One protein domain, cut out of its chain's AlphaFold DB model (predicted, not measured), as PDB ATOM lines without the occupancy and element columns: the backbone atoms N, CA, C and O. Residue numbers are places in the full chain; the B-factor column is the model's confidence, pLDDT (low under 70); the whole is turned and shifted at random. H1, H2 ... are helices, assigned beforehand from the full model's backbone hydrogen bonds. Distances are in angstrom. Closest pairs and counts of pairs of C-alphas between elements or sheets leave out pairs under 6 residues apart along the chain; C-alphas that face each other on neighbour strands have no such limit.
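What this domain is: This is residues 11 to 44 and 90 to 165 of the 167 residues of the protein "Killer toxin alpha beta" of Colletotrichum incanum (UniProt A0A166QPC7). A compact helical body has one long arm: long H1 begins in the body, and residues 28 to 44 stick out from it. In the body H2, H3 and H4 make a small bundle, up and down, each running against the one before; H3 and H4 cross H1, and H6 runs alongside H1. The printed part has 110 residues with six named helices, H1 to H6 in order, and no named strand: all helix. It is only just loose, close to compact, with a radius of gyration of the C-alphas of 16.2 A, and spans 55 by 34 by 27 A.

How they stand to each other: Start at H1, residues 11 to 40, which has a kink of 31 degrees near residue 19. Its residues 12 to 19 alone touch H4, residues 125 to 137, at a steep tilt of 62 degrees; the closest C-alphas, of Ser 16 and Ala 133, are 4.3 A apart. H6, residues 149 to 164, touches H1 at a shallow tilt of 21 degrees, opposite ways, closest at the C-alphas of Ser 11 and Val 162, 5.7 A. H3, residues 101 to 115, forms hairpins with H2, residues 90 to 99, and with H4; its closest C-alphas to H4 are Ile 108 and Ala 132, 5.2 A. H5, residues 141 to 144, touches no helix. Every O i to N i+4 pair is within hydrogen-bond range in H2, H4 and H6, 24 of 26 in H1 and 9 of 11 in H3; H5 is too short for one.

Where its parts are: Find C-alpha 11 at (-41.168, -22.124, -18.797); H1 runs 43.2 A from there. H6, 22.8 A long, ends at C-alpha 164, (-45.504, -13.646, -21.733).

The domain as a whole: Residues 45 to 89 are not printed, a gap of 50.2 A between C-alphas 44 and 90. Of the links printed whole, none is long. Look for pLDDT under 70 at residues 41 to 44, 90 to 96 and 114 to 124.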
ATOM      1  N   SER A  11     -41.995 -23.074 -18.044       86.19
ATOM      2  CA  SER A  11     -41.168 -22.124 -18.797       86.19
ATOM      3  C   SER A  11     -39.752 -22.663 -19.023       86.19
ATOM      4  O   SER A  11     -39.200 -22.507 -20.116       86.19
ATOM      5  N   ASP A  12     -39.199 -23.377 -18.040       87.69
ATOM      6  CA  ASP A  12     -37.884 -24.008 -18.143       87.69
ATOM      7  C   ASP A  12     -37.926 -25.214 -19.090       87.69
ATOM      8  O   ASP A  12     -37.062 -25.331 -19.955       87.69
ATOM      9  N   ILE A  13     -38.968 -26.052 -19.013       87.12
ATOM     10  CA  ILE A  13     -39.160 -27.205 -19.914       87.12
ATOM     11  C   ILE A  13     -39.236 -26.755 -21.378       87.12
ATOM     12  O   ILE A  13     -38.559 -27.297 -22.255       87.12
ATOM     13  N   SER A  14     -40.075 -25.760 -21.664       88.69
ATOM     14  CA  SER A  14     -40.255 -25.253 -23.029       88.69
ATOM     15  C   SER A  14     -38.986 -24.582 -23.561       88.69
ATOM     16  O   SER A  14     -38.588 -24.817 -24.706       88.69
ATOM     17  N   THR A  15     -38.298 -23.809 -22.720       90.94
ATOM     18  CA  THR A  15     -37.035 -23.152 -23.077       90.94
ATOM     19  C   THR A  15     -35.919 -24.164 -23.319       90.94
ATOM     20  O   THR A  15     -35.221 -24.058 -24.328       90.94
ATOM     21  N   SER A  16     -35.769 -25.169 -22.457       88.75
ATOM     22  CA  SER A  16     -34.702 -26.165 -22.566       88.75
ATOM     23  C   SER A  16     -34.856 -27.058 -23.797       88.75
ATOM     24  O   SER A  16     -33.862 -27.400 -24.430       88.75
ATOM     25  N   PHE A  17     -36.087 -27.432 -24.168       88.38
ATOM     26  CA  PHE A  17     -36.323 -28.298 -25.327       88.38
ATOM     27  C   PHE A  17     -36.345 -27.561 -26.664       88.38
ATOM     28  O   PHE A  17     -36.079 -28.190 -27.689       88.38
ATOM     29  N   SER A  18     -36.634 -26.257 -26.674       90.00
ATOM     30  CA  SER A  18     -36.760 -25.472 -27.910       90.00
ATOM     31  C   SER A  18     -35.562 -25.651 -28.847       90.00
ATOM     32  O   SER A  18     -35.723 -26.007 -30.014       90.00
ATOM     33  N   MET A  19     -34.346 -25.498 -28.323       88.25
ATOM     34  CA  MET A  19     -33.136 -25.528 -29.133       88.25
ATOM     35  C   MET A  19     -32.777 -26.933 -29.662       88.25
ATOM     36  O   MET A  19     -32.609 -27.070 -30.876       88.25
ATOM     37  N   PRO A  20     -32.717 -27.994 -28.833       86.56
ATOM     38  CA  PRO A  20     -32.484 -29.351 -29.331       86.56
ATOM     39  C   PRO A  20     -33.529 -29.820 -30.352       86.56
ATOM     40  O   PRO A  20     -33.176 -30.419 -31.367       86.56
ATOM     41  N   VAL A  21     -34.814 -29.528 -30.120       90.69
ATOM     42  CA  VAL A  21     -35.902 -29.978 -31.003       90.69
ATOM     43  C   VAL A  21     -35.849 -29.272 -32.355       90.69
ATOM     44  O   VAL A  21     -35.903 -29.939 -33.388       90.69
ATOM     45  N   PHE A  22     -35.698 -27.946 -32.379       91.12
ATOM     46  CA  PHE A  22     -35.639 -27.213 -33.645       91.12
ATOM     47  C   PHE A  22     -34.360 -27.503 -34.433       91.12
ATOM     48  O   PHE A  22     -34.411 -27.539 -35.660       91.12
ATOM     49  N   MET A  23     -33.236 -27.794 -33.767       86.38
ATOM     50  CA  MET A  23     -32.034 -28.250 -34.468       86.38
ATOM     51  C   MET A  23     -32.265 -29.598 -35.169       86.38
ATOM     52  O   MET A  23     -31.873 -29.770 -36.323       86.38
ATOM     53  N   LEU A  24     -32.923 -30.551 -34.498       85.44
ATOM     54  CA  LEU A  24     -33.270 -31.841 -35.101       85.44
ATOM     55  C   LEU A  24     -34.245 -31.683 -36.272       85.44
ATOM     56  O   LEU A  24     -34.108 -32.367 -37.289       85.44
ATOM     57  N   GLU A  25     -35.216 -30.779 -36.149       86.88
ATOM     58  CA  GLU A  25     -36.150 -30.470 -37.228       86.88
ATOM     59  C   GLU A  25     -35.418 -29.914 -38.456       86.88
ATOM     60  O   GLU A  25     -35.573 -30.442 -39.559       86.88
ATOM     61  N   ASP A  26     -34.568 -28.905 -38.265       84.06
ATOM     62  CA  ASP A  26     -33.793 -28.290 -39.341       84.06
ATOM     63  C   ASP A  26     -32.831 -29.286 -40.002       84.06
ATOM     64  O   ASP A  26     -32.683 -29.296 -41.230       84.06
ATOM     65  N   ALA A  27     -32.221 -30.176 -39.215       83.12
ATOM     66  CA  ALA A  27     -31.402 -31.263 -39.739       83.12
ATOM     67  C   ALA A  27     -32.239 -32.228 -40.599       83.12
ATOM     68  O   ALA A  27     -31.835 -32.592 -41.705       83.12
ATOM     69  N   SER A  28     -33.439 -32.599 -40.139       84.94
ATOM     70  CA  SER A  28     -34.363 -33.456 -40.892       84.94
ATOM     71  C   SER A  28     -34.794 -32.819 -42.216       84.94
ATOM     72  O   SER A  28     -34.785 -33.485 -43.256       84.94
ATOM     73  N   VAL A  29     -35.132 -31.525 -42.207       86.38
ATOM     74  CA  VAL A  29     -35.486 -30.764 -43.416       86.38
ATOM     75  C   VAL A  29     -34.303 -30.697 -44.378       86.38
ATOM     76  O   VAL A  29     -34.466 -30.962 -45.566       86.38
ATOM     77  N   SER A  30     -33.098 -30.443 -43.872       83.50
ATOM     78  CA  SER A  30     -31.883 -30.411 -44.690       83.50
ATOM     79  C   SER A  30     -31.626 -31.753 -45.381       83.50
ATOM     80  O   SER A  30     -31.374 -31.791 -46.584       83.50
ATOM     81  N   ILE A  31     -31.779 -32.872 -44.663       82.00
ATOM     82  CA  ILE A  31     -31.649 -34.222 -45.235       82.00
ATOM     83  C   ILE A  31     -32.712 -34.474 -46.315       82.00
ATOM     84  O   ILE A  31     -32.409 -35.073 -47.352       82.00
ATOM     85  N   LYS A  32     -33.954 -34.012 -46.112       82.06
ATOM     86  CA  LYS A  32     -35.019 -34.116 -47.125       82.06
ATOM     87  C   LYS A  32     -34.681 -33.319 -48.386       82.06
ATOM     88  O   LYS A  32     -34.764 -33.888 -49.471       82.06
ATOM     89  N   ASN A  33     -34.234 -32.074 -48.241       80.69
ATOM     90  CA  ASN A  33     -33.869 -31.213 -49.368       80.69
ATOM     91  C   ASN A  33     -32.697 -31.804 -50.163       80.69
ATOM     92  O   ASN A  33     -32.757 -31.902 -51.384       80.69
ATOM     93  N   VAL A  34     -31.657 -32.296 -49.480       80.62
ATOM     94  CA  VAL A  34     -30.530 -32.985 -50.134       80.62
ATOM     95  C   VAL A  34     -31.001 -34.237 -50.880       80.62
ATOM     96  O   VAL A  34     -30.549 -34.507 -51.992       80.62
ATOM     97  N   LYS A  35     -31.940 -35.000 -50.306       77.69
ATOM     98  CA  LYS A  35     -32.529 -36.175 -50.964       77.69
ATOM     99  C   LYS A  35     -33.329 -35.803 -52.215       77.69
ATOM    100  O   LYS A  35     -33.314 -36.578 -53.171       77.69
ATOM    101  N   GLU A  36     -34.037 -34.681 -52.202       80.19
ATOM    102  CA  GLU A  36     -34.811 -34.174 -53.338       80.19
ATOM    103  C   GLU A  36     -33.898 -33.689 -54.466       80.19
ATOM    104  O   GLU A  36     -33.978 -34.230 -55.567       80.19
ATOM    105  N   ILE A  37     -32.914 -32.839 -54.156       78.31
ATOM    106  CA  ILE A  37     -31.863 -32.419 -55.100       78.31
ATOM    107  C   ILE A  37     -31.169 -33.650 -55.695       78.31
ATOM    108  O   ILE A  37     -31.017 -33.793 -56.907       78.31
ATOM    109  N   GLY A  38     -30.802 -34.614 -54.849       71.62
ATOM    110  CA  GLY A  38     -30.187 -35.860 -55.288       71.62
ATOM    111  C   GLY A  38     -31.105 -36.748 -56.139       71.62
ATOM    112  O   GLY A  38     -30.592 -37.628 -56.826       71.62
ATOM    113  N   LYS A  39     -32.435 -36.595 -56.084       73.38
ATOM    114  CA  LYS A  39     -33.399 -37.296 -56.955       73.38
ATOM    115  C   LYS A  39     -33.631 -36.564 -58.277       73.38
ATOM    116  O   LYS A  39     -33.905 -37.234 -59.264       73.38
ATOM    117  N   GLU A  40     -33.528 -35.243 -58.304       70.06
ATOM    118  CA  GLU A  40     -33.583 -34.461 -59.545       70.06
ATOM    119  C   GLU A  40     -32.313 -34.673 -60.383       70.06
ATOM    120  O   GLU A  40     -32.378 -34.805 -61.599       70.06
ATOM    121  N   GLN A  41     -31.163 -34.850 -59.728       63.50
ATOM    122  CA  GLN A  41     -29.867 -35.152 -60.359       63.50
ATOM    123  C   GLN A  41     -29.660 -36.657 -60.654       63.50
ATOM    124  O   GLN A  41     -28.534 -37.144 -60.771       63.50
ATOM    125  N   LYS A  42     -30.741 -37.446 -60.709       56.53
ATOM    126  CA  LYS A  42     -30.692 -38.921 -60.704       56.53
ATOM    127  C   LYS A  42     -30.200 -39.552 -62.014       56.53
ATOM    128  O   LYS A  42     -29.918 -40.746 -62.018       56.53
ATOM    129  N   GLU A  43     -30.036 -38.787 -63.092       57.12
ATOM    130  CA  GLU A  43     -29.685 -39.327 -64.419       57.12
ATOM    131  C   GLU A  43     -28.183 -39.438 -64.732       57.12
ATOM    132  O   GLU A  43     -27.808 -39.841 -65.831       57.12
ATOM    133  N   THR A  44     -27.285 -39.165 -63.786       58.22
ATOM    134  CA  THR A  44     -25.841 -39.329 -64.028       58.22
ATOM    135  C   THR A  44     -25.273 -40.565 -63.334       58.22
ATOM    136  O   THR A  44     -25.362 -40.690 -62.114       58.22
ATOM    137  N   ALA A  90     -22.703 -28.131 -14.317       52.09
ATOM    138  CA  ALA A  90     -23.441 -27.426 -15.370       52.09
ATOM    139  C   ALA A  90     -22.837 -26.048 -15.704       52.09
ATOM    140  O   ALA A  90     -22.953 -25.566 -16.827       52.09
ATOM    141  N   ALA A  91     -22.112 -25.430 -14.765       52.00
ATOM    142  CA  ALA A  91     -21.317 -24.231 -15.014       52.00
ATOM    143  C   ALA A  91     -20.221 -24.425 -16.084       52.00
ATOM    144  O   ALA A  91     -19.989 -23.506 -16.869       52.00
ATOM    145  N   ILE A  92     -19.580 -25.599 -16.148       53.31
ATOM    146  CA  ILE A  92     -18.577 -25.938 -17.171       53.31
ATOM    147  C   ILE A  92     -19.268 -26.121 -18.522       53.31
ATOM    148  O   ILE A  92     -18.865 -25.478 -19.486       53.31
ATOM    149  N   SER A  93     -20.369 -26.875 -18.579       63.16
ATOM    150  CA  SER A  93     -21.139 -27.051 -19.819       63.16
ATOM    151  C   SER A  93     -21.670 -25.723 -20.357       63.16
ATOM    152  O   SER A  93     -21.621 -25.461 -21.550       63.16
ATOM    153  N   ILE A  94     -22.128 -24.829 -19.481       62.88
ATOM    154  CA  ILE A  94     -22.569 -23.492 -19.879       62.88
ATOM    155  C   ILE A  94     -21.403 -22.635 -20.400       62.88
ATOM    156  O   ILE A  94     -21.585 -21.882 -21.355       62.88
ATOM    157  N   ALA A  95     -20.220 -22.715 -19.788       63.94
ATOM    158  CA  ALA A  95     -19.042 -21.998 -20.275       63.94
ATOM    159  C   ALA A  95     -18.591 -22.526 -21.647       63.94
ATOM    160  O   ALA A  95     -18.248 -21.740 -22.529       63.94
ATOM    161  N   GLU A  96     -18.644 -23.840 -21.854       65.75
ATOM    162  CA  GLU A  96     -18.380 -24.471 -23.151       65.75
ATOM    163  C   GLU A  96     -19.392 -24.029 -24.212       65.75
ATOM    164  O   GLU A  96     -18.982 -23.651 -25.300       65.75
ATOM    165  N   ILE A  97     -20.681 -23.948 -23.870       73.06
ATOM    166  CA  ILE A  97     -21.746 -23.442 -24.754       73.06
ATOM    167  C   ILE A  97     -21.482 -22.009 -25.227       73.06
ATOM    168  O   ILE A  97     -21.774 -21.666 -26.368       73.06
ATOM    169  N   VAL A  98     -20.949 -21.154 -24.354       72.50
ATOM    170  CA  VAL A  98     -20.630 -19.766 -24.722       72.50
ATOM    171  C   VAL A  98     -19.419 -19.706 -25.656       72.50
ATOM    172  O   VAL A  98     -19.405 -18.890 -26.577       72.50
ATOM    173  N   ASN A  99     -18.418 -20.561 -25.429       71.06
ATOM    174  CA  ASN A  99     -17.196 -20.602 -26.235       71.06
ATOM    175  C   ASN A  99     -17.388 -21.324 -27.580       71.06
ATOM    176  O   ASN A  99     -16.745 -20.959 -28.561       71.06
ATOM    177  N   ASP A 100     -18.277 -22.315 -27.635       76.44
ATOM    178  CA  ASP A 100     -18.688 -23.025 -28.844       76.44
ATOM    179  C   ASP A 100     -20.225 -23.121 -28.915       76.44
ATOM    180  O   ASP A 100     -20.821 -24.123 -28.496       76.44
ATOM    181  N   PRO A 101     -20.893 -22.094 -29.474       78.12
ATOM    182  CA  PRO A 101     -22.348 -22.047 -29.567       78.12
ATOM    183  C   PRO A 101     -22.964 -23.204 -30.350       78.12
ATOM    184  O   PRO A 101     -24.092 -23.594 -30.059       78.12
ATOM    185  N   LEU A 102     -22.251 -23.779 -31.325       80.31
ATOM    186  CA  LEU A 102     -22.777 -24.857 -32.170       80.31
ATOM    187  C   LEU A 102     -22.919 -26.176 -31.404       80.31
ATOM    188  O   LEU A 102     -23.760 -27.006 -31.754       80.31
ATOM    189  N   SER A 103     -22.148 -26.352 -30.329       76.25
ATOM    190  CA  SER A 103     -22.278 -27.489 -29.416       76.25
ATOM    191  C   SER A 103     -23.531 -27.411 -28.531       76.25
ATOM    192  O   SER A 103     -23.964 -28.423 -27.967       76.25
ATOM    193  N   ALA A 104     -24.154 -26.232 -28.423       80.94
ATOM    194  CA  ALA A 104     -25.171 -25.963 -27.417       80.94
ATOM    195  C   ALA A 104     -26.404 -26.865 -27.445       80.94
ATOM    196  O   ALA A 104     -26.815 -27.315 -26.373       80.94
ATOM    197  N   PRO A 105     -26.984 -27.210 -28.606       82.25
ATOM    198  CA  PRO A 105     -28.130 -28.111 -28.635       82.25
ATOM    199  C   PRO A 105     -27.793 -29.504 -28.080       82.25
ATOM    200  O   PRO A 105     -28.625 -30.118 -27.417       82.25
ATOM    201  N   PHE A 106     -26.563 -29.985 -28.291       79.44
ATOM    202  CA  PHE A 106     -26.104 -31.279 -27.779       79.44
ATOM    203  C   PHE A 106     -25.786 -31.228 -26.290       79.44
ATOM    204  O   PHE A 106     -26.165 -32.139 -25.559       79.44
ATOM    205  N   ALA A 107     -25.144 -30.156 -25.827       78.19
ATOM    206  CA  ALA A 107     -24.861 -29.952 -24.412       78.19
ATOM    207  C   ALA A 107     -26.161 -29.811 -23.596       78.19
ATOM    208  O   ALA A 107     -26.319 -30.452 -22.560       78.19
ATOM    209  N   ILE A 108     -27.136 -29.047 -24.104       81.62
ATOM    210  CA  ILE A 108     -28.475 -28.903 -23.512       81.62
ATOM    211  C   ILE A 108     -29.212 -30.240 -23.484       81.62
ATOM    212  O   ILE A 108     -29.752 -30.621 -22.446       81.62
ATOM    213  N   LEU A 109     -29.194 -30.996 -24.584       80.81
ATOM    214  CA  LEU A 109     -29.775 -32.335 -24.609       80.81
ATOM    215  C   LEU A 109     -29.078 -33.277 -23.615       80.81
ATOM    216  O   LEU A 109     -29.750 -34.043 -22.930       80.81
ATOM    217  N   GLY A 110     -27.751 -33.196 -23.501       74.88
ATOM    218  CA  GLY A 110     -26.954 -33.953 -22.539       74.88
ATOM    219  C   GLY A 110     -27.339 -33.653 -21.090       74.88
ATOM    220  O   GLY A 110     -27.519 -34.589 -20.315       74.88
ATOM    221  N   MET A 111     -27.562 -32.380 -20.746       76.56
ATOM    222  CA  MET A 111     -28.068 -31.975 -19.426       76.56
ATOM    223  C   MET A 111     -29.445 -32.591 -19.132       76.56
ATOM    224  O   MET A 111     -29.667 -33.133 -18.049       76.56
ATOM    225  N   LEU A 112     -30.353 -32.586 -20.114       77.25
ATOM    226  CA  LEU A 112     -31.700 -33.146 -19.959       77.25
ATOM    227  C   LEU A 112     -31.694 -34.678 -19.852       77.25
ATOM    228  O   LEU A 112     -32.346 -35.243 -18.977       77.25
ATOM    229  N   VAL A 113     -30.943 -35.367 -20.713       74.69
ATOM    230  CA  VAL A 113     -30.861 -36.838 -20.740       74.69
ATOM    231  C   VAL A 113     -30.060 -37.382 -19.551       74.69
ATOM    232  O   VAL A 113     -30.415 -38.420 -18.987       74.69
ATOM    233  N   GLY A 114     -29.009 -36.671 -19.133       66.56
ATOM    234  CA  GLY A 114     -28.217 -36.997 -17.947       66.56
ATOM    235  C   GLY A 114     -29.042 -36.940 -16.660       66.56
ATOM    236  O   GLY A 114     -28.885 -37.795 -15.787       66.56
ATOM    237  N   ALA A 115     -29.984 -35.998 -16.579       58.91
ATOM    238  CA  ALA A 115     -30.918 -35.878 -15.465       58.91
ATOM    239  C   ALA A 115     -32.136 -36.809 -15.559       58.91
ATOM    240  O   ALA A 115     -32.646 -37.257 -14.534       58.91
ATOM    241  N   ALA A 116     -32.594 -37.137 -16.772       52.91
ATOM    242  CA  ALA A 116     -33.763 -37.988 -17.011       52.91
ATOM    243  C   ALA A 116     -33.500 -39.504 -16.876       52.91
ATOM    244  O   ALA A 116     -34.426 -40.294 -17.045       52.91
ATOM    245  N   GLY A 117     -32.286 -39.934 -16.510       48.16
ATOM    246  CA  GLY A 117     -32.101 -41.265 -15.918       48.16
ATOM    247  C   GLY A 117     -31.385 -42.327 -16.750       48.16
ATOM    248  O   GLY A 117     -31.607 -43.508 -16.504       48.16
ATOM    249  N   LEU A 118     -30.458 -41.977 -17.651       46.09
ATOM    250  CA  LEU A 118     -29.581 -43.016 -18.220       46.09
ATOM    251  C   LEU A 118     -28.524 -43.545 -17.224       46.09
ATOM    252  O   LEU A 118     -28.058 -44.667 -17.405       46.09
ATOM    253  N   ARG A 119     -28.156 -42.796 -16.167       40.66
ATOM    254  CA  ARG A 119     -27.168 -43.229 -15.145       40.66
ATOM    255  C   ARG A 119     -27.391 -42.661 -13.729       40.66
ATOM    256  O   ARG A 119     -26.432 -42.284 -13.067       40.66
ATOM    257  N   GLY A 120     -28.636 -42.584 -13.252       44.34
ATOM    258  CA  GLY A 120     -28.907 -42.162 -11.865       44.34
ATOM    259  C   GLY A 120     -28.419 -40.739 -11.560       44.34
ATOM    260  O   GLY A 120     -27.583 -40.546 -10.680       44.34
ATOM    261  N   GLY A 121     -28.901 -39.762 -12.336       51.31
ATOM    262  CA  GLY A 121     -28.500 -38.360 -12.227       51.31
ATOM    263  C   GLY A 121     -28.535 -37.860 -10.781       51.31
ATOM    264  O   GLY A 121     -29.540 -37.996 -10.088       51.31
ATOM    265  N   LYS A 122     -27.418 -37.285 -10.323       54.81
ATOM    266  CA  LYS A 122     -27.281 -36.695  -8.978       54.81
ATOM    267  C   LYS A 122     -28.059 -35.379  -8.820       54.81
ATOM    268  O   LYS A 122     -28.187 -34.884  -7.708       54.81
ATOM    269  N   ILE A 123     -28.538 -34.823  -9.933       62.78
ATOM    270  CA  ILE A 123     -29.252 -33.549 -10.042       62.78
ATOM    271  C   ILE A 123     -30.742 -33.854 -10.211       62.78
ATOM    272  O   ILE A 123     -31.120 -34.692 -11.032       62.78
ATOM    273  N   GLY A 124     -31.590 -33.189  -9.425       68.81
ATOM    274  CA  GLY A 124     -33.038 -33.365  -9.517       68.81
ATOM    275  C   GLY A 124     -33.576 -32.901 -10.873       68.81
ATOM    276  O   GLY A 124     -33.073 -31.940 -11.452       68.81
ATOM    277  N   THR A 125     -34.640 -33.539 -11.370       75.25
ATOM    278  CA  THR A 125     -35.256 -33.213 -12.670       75.25
ATOM    279  C   THR A 125     -35.527 -31.712 -12.825       75.25
ATOM    280  O   THR A 125     -35.208 -31.133 -13.859       75.25
ATOM    281  N   ARG A 126     -36.023 -31.057 -11.767       79.38
ATOM    282  CA  ARG A 126     -36.241 -29.604 -11.710       79.38
ATOM    283  C   ARG A 126     -35.009 -28.781 -12.064       79.38
ATOM    284  O   ARG A 126     -35.087 -27.823 -12.828       79.38
ATOM    285  N   GLU A 127     -33.899 -29.126 -11.433       79.94
ATOM    286  CA  GLU A 127     -32.649 -28.382 -11.508       79.94
ATOM    287  C   GLU A 127     -32.028 -28.541 -12.892       79.94
ATOM    288  O   GLU A 127     -31.642 -27.548 -13.499       79.94
ATOM    289  N   ALA A 128     -32.094 -29.740 -13.468       80.31
ATOM    290  CA  ALA A 128     -31.625 -29.980 -14.825       80.31
ATOM    291  C   ALA A 128     -32.386 -29.180 -15.887       80.31
ATOM    292  O   ALA A 128     -31.776 -28.610 -16.791       80.31
ATOM    293  N   PHE A 129     -33.715 -29.096 -15.773       85.56
ATOM    294  CA  PHE A 129     -34.522 -28.263 -16.668       85.56
ATOM    295  C   PHE A 129     -34.166 -26.782 -16.536       85.56
ATOM    296  O   PHE A 129     -33.991 -26.096 -17.544       85.56
ATOM    297  N   ARG A 130     -33.982 -26.304 -15.304       85.50
ATOM    298  CA  ARG A 130     -33.587 -24.922 -15.029       85.50
ATOM    299  C   ARG A 130     -32.195 -24.593 -15.570       85.50
ATOM    300  O   ARG A 130     -31.990 -23.523 -16.145       85.50
ATOM    301  N   GLU A 131     -31.230 -25.489 -15.405       84.00
ATOM    302  CA  GLU A 131     -29.869 -25.319 -15.921       84.00
ATOM    303  C   GLU A 131     -29.840 -25.349 -17.447       84.00
ATOM    304  O   GLU A 131     -29.234 -24.475 -18.067       84.00
ATOM    305  N   ALA A 132     -30.568 -26.281 -18.062       85.19
ATOM    306  CA  ALA A 132     -30.709 -26.375 -19.508       85.19
ATOM    307  C   ALA A 132     -31.393 -25.131 -20.107       85.19
ATOM    308  O   ALA A 132     -30.940 -24.594 -21.122       85.19
ATOM    309  N   ALA A 133     -32.434 -24.613 -19.449       88.62
ATOM    310  CA  ALA A 133     -33.066 -23.354 -19.824       88.62
ATOM    311  C   ALA A 133     -32.097 -22.170 -19.671       88.62
ATOM    312  O   ALA A 133     -31.967 -21.340 -20.573       88.62
ATOM    313  N   THR A 134     -31.342 -22.125 -18.572       88.06
ATOM    314  CA  THR A 134     -30.329 -21.088 -18.331       88.06
ATOM    315  C   THR A 134     -29.249 -21.109 -19.412       88.06
ATOM    316  O   THR A 134     -28.911 -20.063 -19.970       88.06
ATOM    317  N   ALA A 135     -28.742 -22.291 -19.756       86.00
ATOM    318  CA  ALA A 135     -27.763 -22.490 -20.813       86.00
ATOM    319  C   ALA A 135     -28.263 -21.954 -22.157       86.00
ATOM    320  O   ALA A 135     -27.555 -21.199 -22.823       86.00
ATOM    321  N   ARG A 136     -29.524 -22.248 -22.503       89.00
ATOM    322  CA  ARG A 136     -30.164 -21.659 -23.678       89.00
ATOM    323  C   ARG A 136     -30.182 -20.136 -23.592       89.00
ATOM    324  O   ARG A 136     -29.750 -19.484 -24.534       89.00
ATOM    325  N   THR A 137     -30.664 -19.549 -22.498       88.00
ATOM    326  CA  THR A 137     -30.819 -18.082 -22.388       88.00
ATOM    327  C   THR A 137     -29.505 -17.302 -22.428       88.00
ATOM    328  O   THR A 137     -29.512 -16.127 -22.787       88.00
ATOM    329  N   LYS A 138     -28.378 -17.943 -22.099       87.69
ATOM    330  CA  LYS A 138     -27.043 -17.333 -22.181       87.69
ATOM    331  C   LYS A 138     -26.536 -17.154 -23.610       87.69
ATOM    332  O   LYS A 138     -25.591 -16.396 -23.808       87.69
ATOM    333  N   LEU A 139     -27.169 -17.799 -24.590       85.94
ATOM    334  CA  LEU A 139     -26.861 -17.588 -25.999       85.94
ATOM    335  C   LEU A 139     -27.498 -16.288 -26.496       85.94
ATOM    336  O   LEU A 139     -28.720 -16.186 -26.645       85.94
ATOM    337  N   GLY A 140     -26.641 -15.305 -26.749       87.50
ATOM    338  CA  GLY A 140     -26.978 -13.998 -27.293       87.50
ATOM    339  C   GLY A 140     -27.268 -14.016 -28.799       87.50
ATOM    340  O   GLY A 140     -27.070 -15.026 -29.477       87.50
ATOM    341  N   PRO A 141     -27.727 -12.883 -29.358       86.88
ATOM    342  CA  PRO A 141     -28.158 -12.793 -30.753       86.88
ATOM    343  C   PRO A 141     -27.049 -13.131 -31.760       86.88
ATOM    344  O   PRO A 141     -27.329 -13.774 -32.767       86.88
ATOM    345  N   GLU A 142     -25.799 -12.755 -31.481       85.56
ATOM    346  CA  GLU A 142     -24.651 -13.055 -32.352       85.56
ATOM    347  C   GLU A 142     -24.356 -14.557 -32.422       85.56
ATOM    348  O   GLU A 142     -24.114 -15.104 -33.492       85.56
ATOM    349  N   GLN A 143     -24.445 -15.243 -31.284       86.00
ATOM    350  CA  GLN A 143     -24.229 -16.687 -31.192       86.00
ATOM    351  C   GLN A 143     -25.384 -17.447 -31.850       86.00
ATOM    352  O   GLN A 143     -25.174 -18.451 -32.525       86.00
ATOM    353  N   LEU A 144     -26.611 -16.934 -31.714       87.12
ATOM    354  CA  LEU A 144     -27.787 -17.494 -32.375       87.12
ATOM    355  C   LEU A 144     -27.765 -17.301 -33.891       87.12
ATOM    356  O   LEU A 144     -28.315 -18.131 -34.609       87.12
ATOM    357  N   ALA A 145     -27.098 -16.260 -34.391       87.44
ATOM    358  CA  ALA A 145     -26.946 -16.028 -35.824       87.44
ATOM    359  C   ALA A 145     -26.107 -17.107 -36.539       87.44
ATOM    360  O   ALA A 145     -26.148 -17.183 -37.765       87.44
ATOM    361  N   LEU A 146     -25.383 -17.952 -35.794       85.62
ATOM    362  CA  LEU A 146     -24.661 -19.110 -36.334       85.62
ATOM    363  C   LEU A 146     -25.594 -20.256 -36.755       85.62
ATOM    364  O   LEU A 146     -25.185 -21.147 -37.498       85.62
ATOM    365  N   PHE A 147     -26.841 -20.245 -36.284       87.12
ATOM    366  CA  PHE A 147     -27.846 -21.241 -36.629       87.12
ATOM    367  C   PHE A 147     -28.674 -20.811 -37.843       87.12
ATOM    368  O   PHE A 147     -28.595 -19.683 -38.333       87.12
ATOM    369  N   SER A 148     -29.503 -21.728 -38.341       86.88
ATOM    370  CA  SER A 148     -30.386 -21.437 -39.466       86.88
ATOM    371  C   SER A 148     -31.362 -20.291 -39.133       86.88
ATOM    372  O   SER A 148     -31.783 -20.101 -37.989       86.88
ATOM    373  N   LYS A 149     -31.790 -19.540 -40.155       90.50
ATOM    374  CA  LYS A 149     -32.806 -18.486 -39.981       90.50
ATOM    375  C   LYS A 149     -34.131 -19.042 -39.452       90.50
ATOM    376  O   LYS A 149     -34.806 -18.368 -38.676       90.50
ATOM    377  N   GLU A 150     -34.495 -20.260 -39.858       89.31
ATOM    378  CA  GLU A 150     -35.717 -20.921 -39.394       89.31
ATOM    379  C   GLU A 150     -35.627 -21.302 -37.920       89.31
ATOM    380  O   GLU A 150     -36.567 -21.038 -37.169       89.31
ATOM    381  N   PHE A 151     -34.476 -21.818 -37.488       90.31
ATOM    382  CA  PHE A 151     -34.188 -22.070 -36.083       90.31
ATOM    383  C   PHE A 151     -34.373 -20.802 -35.246       90.31
ATOM    384  O   PHE A 151     -35.176 -20.782 -34.312       90.31
ATOM    385  N   VAL A 152     -33.684 -19.716 -35.618       91.00
ATOM    386  CA  VAL A 152     -33.722 -18.443 -34.878       91.00
ATOM    387  C   VAL A 152     -35.145 -17.888 -34.806       91.00
ATOM    388  O   VAL A 152     -35.569 -17.379 -33.766       91.00
ATOM    389  N   ARG A 153     -35.916 -18.017 -35.892       93.00
ATOM    390  CA  ARG A 153     -37.319 -17.595 -35.946       93.00
ATOM    391  C   ARG A 153     -38.192 -18.387 -34.972       93.00
ATOM    392  O   ARG A 153     -38.923 -17.778 -34.193       93.00
ATOM    393  N   LYS A 154     -38.139 -19.721 -35.028       93.00
ATOM    394  CA  LYS A 154     -38.970 -20.615 -34.201       93.00
ATOM    395  C   LYS A 154     -38.629 -20.500 -32.726       93.00
ATOM    396  O   LYS A 154     -39.522 -20.341 -31.897       93.00
ATOM    397  N   ASP A 155     -37.341 -20.508 -32.412       90.81
ATOM    398  CA  ASP A 155     -36.873 -20.300 -31.055       90.81
ATOM    399  C   ASP A 155     -37.325 -18.928 -30.525       90.81
ATOM    400  O   ASP A 155     -37.926 -18.849 -29.455       90.81
ATOM    401  N   GLY A 156     -37.161 -17.859 -31.312       91.75
ATOM    402  CA  GLY A 156     -37.604 -16.522 -30.926       91.75
ATOM    403  C   GLY A 156     -39.106 -16.433 -30.635       91.75
ATOM    404  O   GLY A 156     -39.513 -15.672 -29.754       91.75
ATOM    405  N   LEU A 157     -39.941 -17.214 -31.331       92.44
ATOM    406  CA  LEU A 157     -41.370 -17.329 -31.024       92.44
ATOM    407  C   LEU A 157     -41.598 -17.997 -29.668       92.44
ATOM    408  O   LEU A 157     -42.331 -17.444 -28.849       92.44
ATOM    409  N   VAL A 158     -40.935 -19.126 -29.401       91.44
ATOM    410  CA  VAL A 158     -41.027 -19.807 -28.101       91.44
ATOM    411  C   VAL A 158     -40.598 -18.865 -26.980       91.44
ATOM    412  O   VAL A 158     -41.356 -18.662 -26.038       91.44
ATOM    413  N   GLN A 159     -39.454 -18.191 -27.115       90.62
ATOM    414  CA  GLN A 159     -38.959 -17.262 -26.095       90.62
ATOM    415  C   GLN A 159     -39.916 -16.088 -25.840       90.62
ATOM    416  O   GLN A 159     -40.047 -15.632 -24.705       90.62
ATOM    417  N   LYS A 160     -40.614 -15.589 -26.869       91.31
ATOM    418  CA  LYS A 160     -41.647 -14.551 -26.704       91.31
ATOM    419  C   LYS A 160     -42.872 -15.067 -25.949       91.31
ATOM    420  O   LYS A 160     -43.369 -14.368 -25.068       91.31
ATOM    421  N   ILE A 161     -43.342 -16.270 -26.281       89.25
ATOM    422  CA  ILE A 161     -44.490 -16.903 -25.617       89.25
ATOM    423  C   ILE A 161     -44.156 -17.151 -24.145       89.25
ATOM    424  O   ILE A 161     -44.879 -16.690 -23.270       89.25
ATOM    425  N   VAL A 162     -43.007 -17.773 -23.879       88.62
ATOM    426  CA  VAL A 162     -42.531 -18.091 -22.529       88.62
ATOM    427  C   VAL A 162     -42.400 -16.834 -21.663       88.62
ATOM    428  O   VAL A 162     -42.854 -16.829 -20.525       88.62
ATOM    429  N   LYS A 163     -41.844 -15.738 -22.199       86.00
ATOM    430  CA  LYS A 163     -41.754 -14.449 -21.482       86.00
ATOM    431  C   LYS A 163     -43.110 -13.820 -21.161       86.00
ATOM    432  O   LYS A 163     -43.182 -12.994 -20.258       86.00
ATOM    433  N   SER A 164     -44.148 -14.168 -21.916       83.88
ATOM    434  CA  SER A 164     -45.504 -13.646 -21.733       83.88
ATOM    435  C   SER A 164     -46.331 -14.489 -20.756       83.88
ATOM    436  O   SER A 164     -47.411 -14.059 -20.355       83.88
ATOM    437  N   CYS A 165     -45.847 -15.672 -20.363       77.62
ATOM    438  CA  CYS A 165     -46.523 -16.531 -19.397       77.62
ATOM    439  C   CYS A 165     -46.273 -16.040 -17.956       77.62
ATOM    440  O   CYS A 165     -45.118 -15.804 -17.585       77.62
TER     441      CYS A 165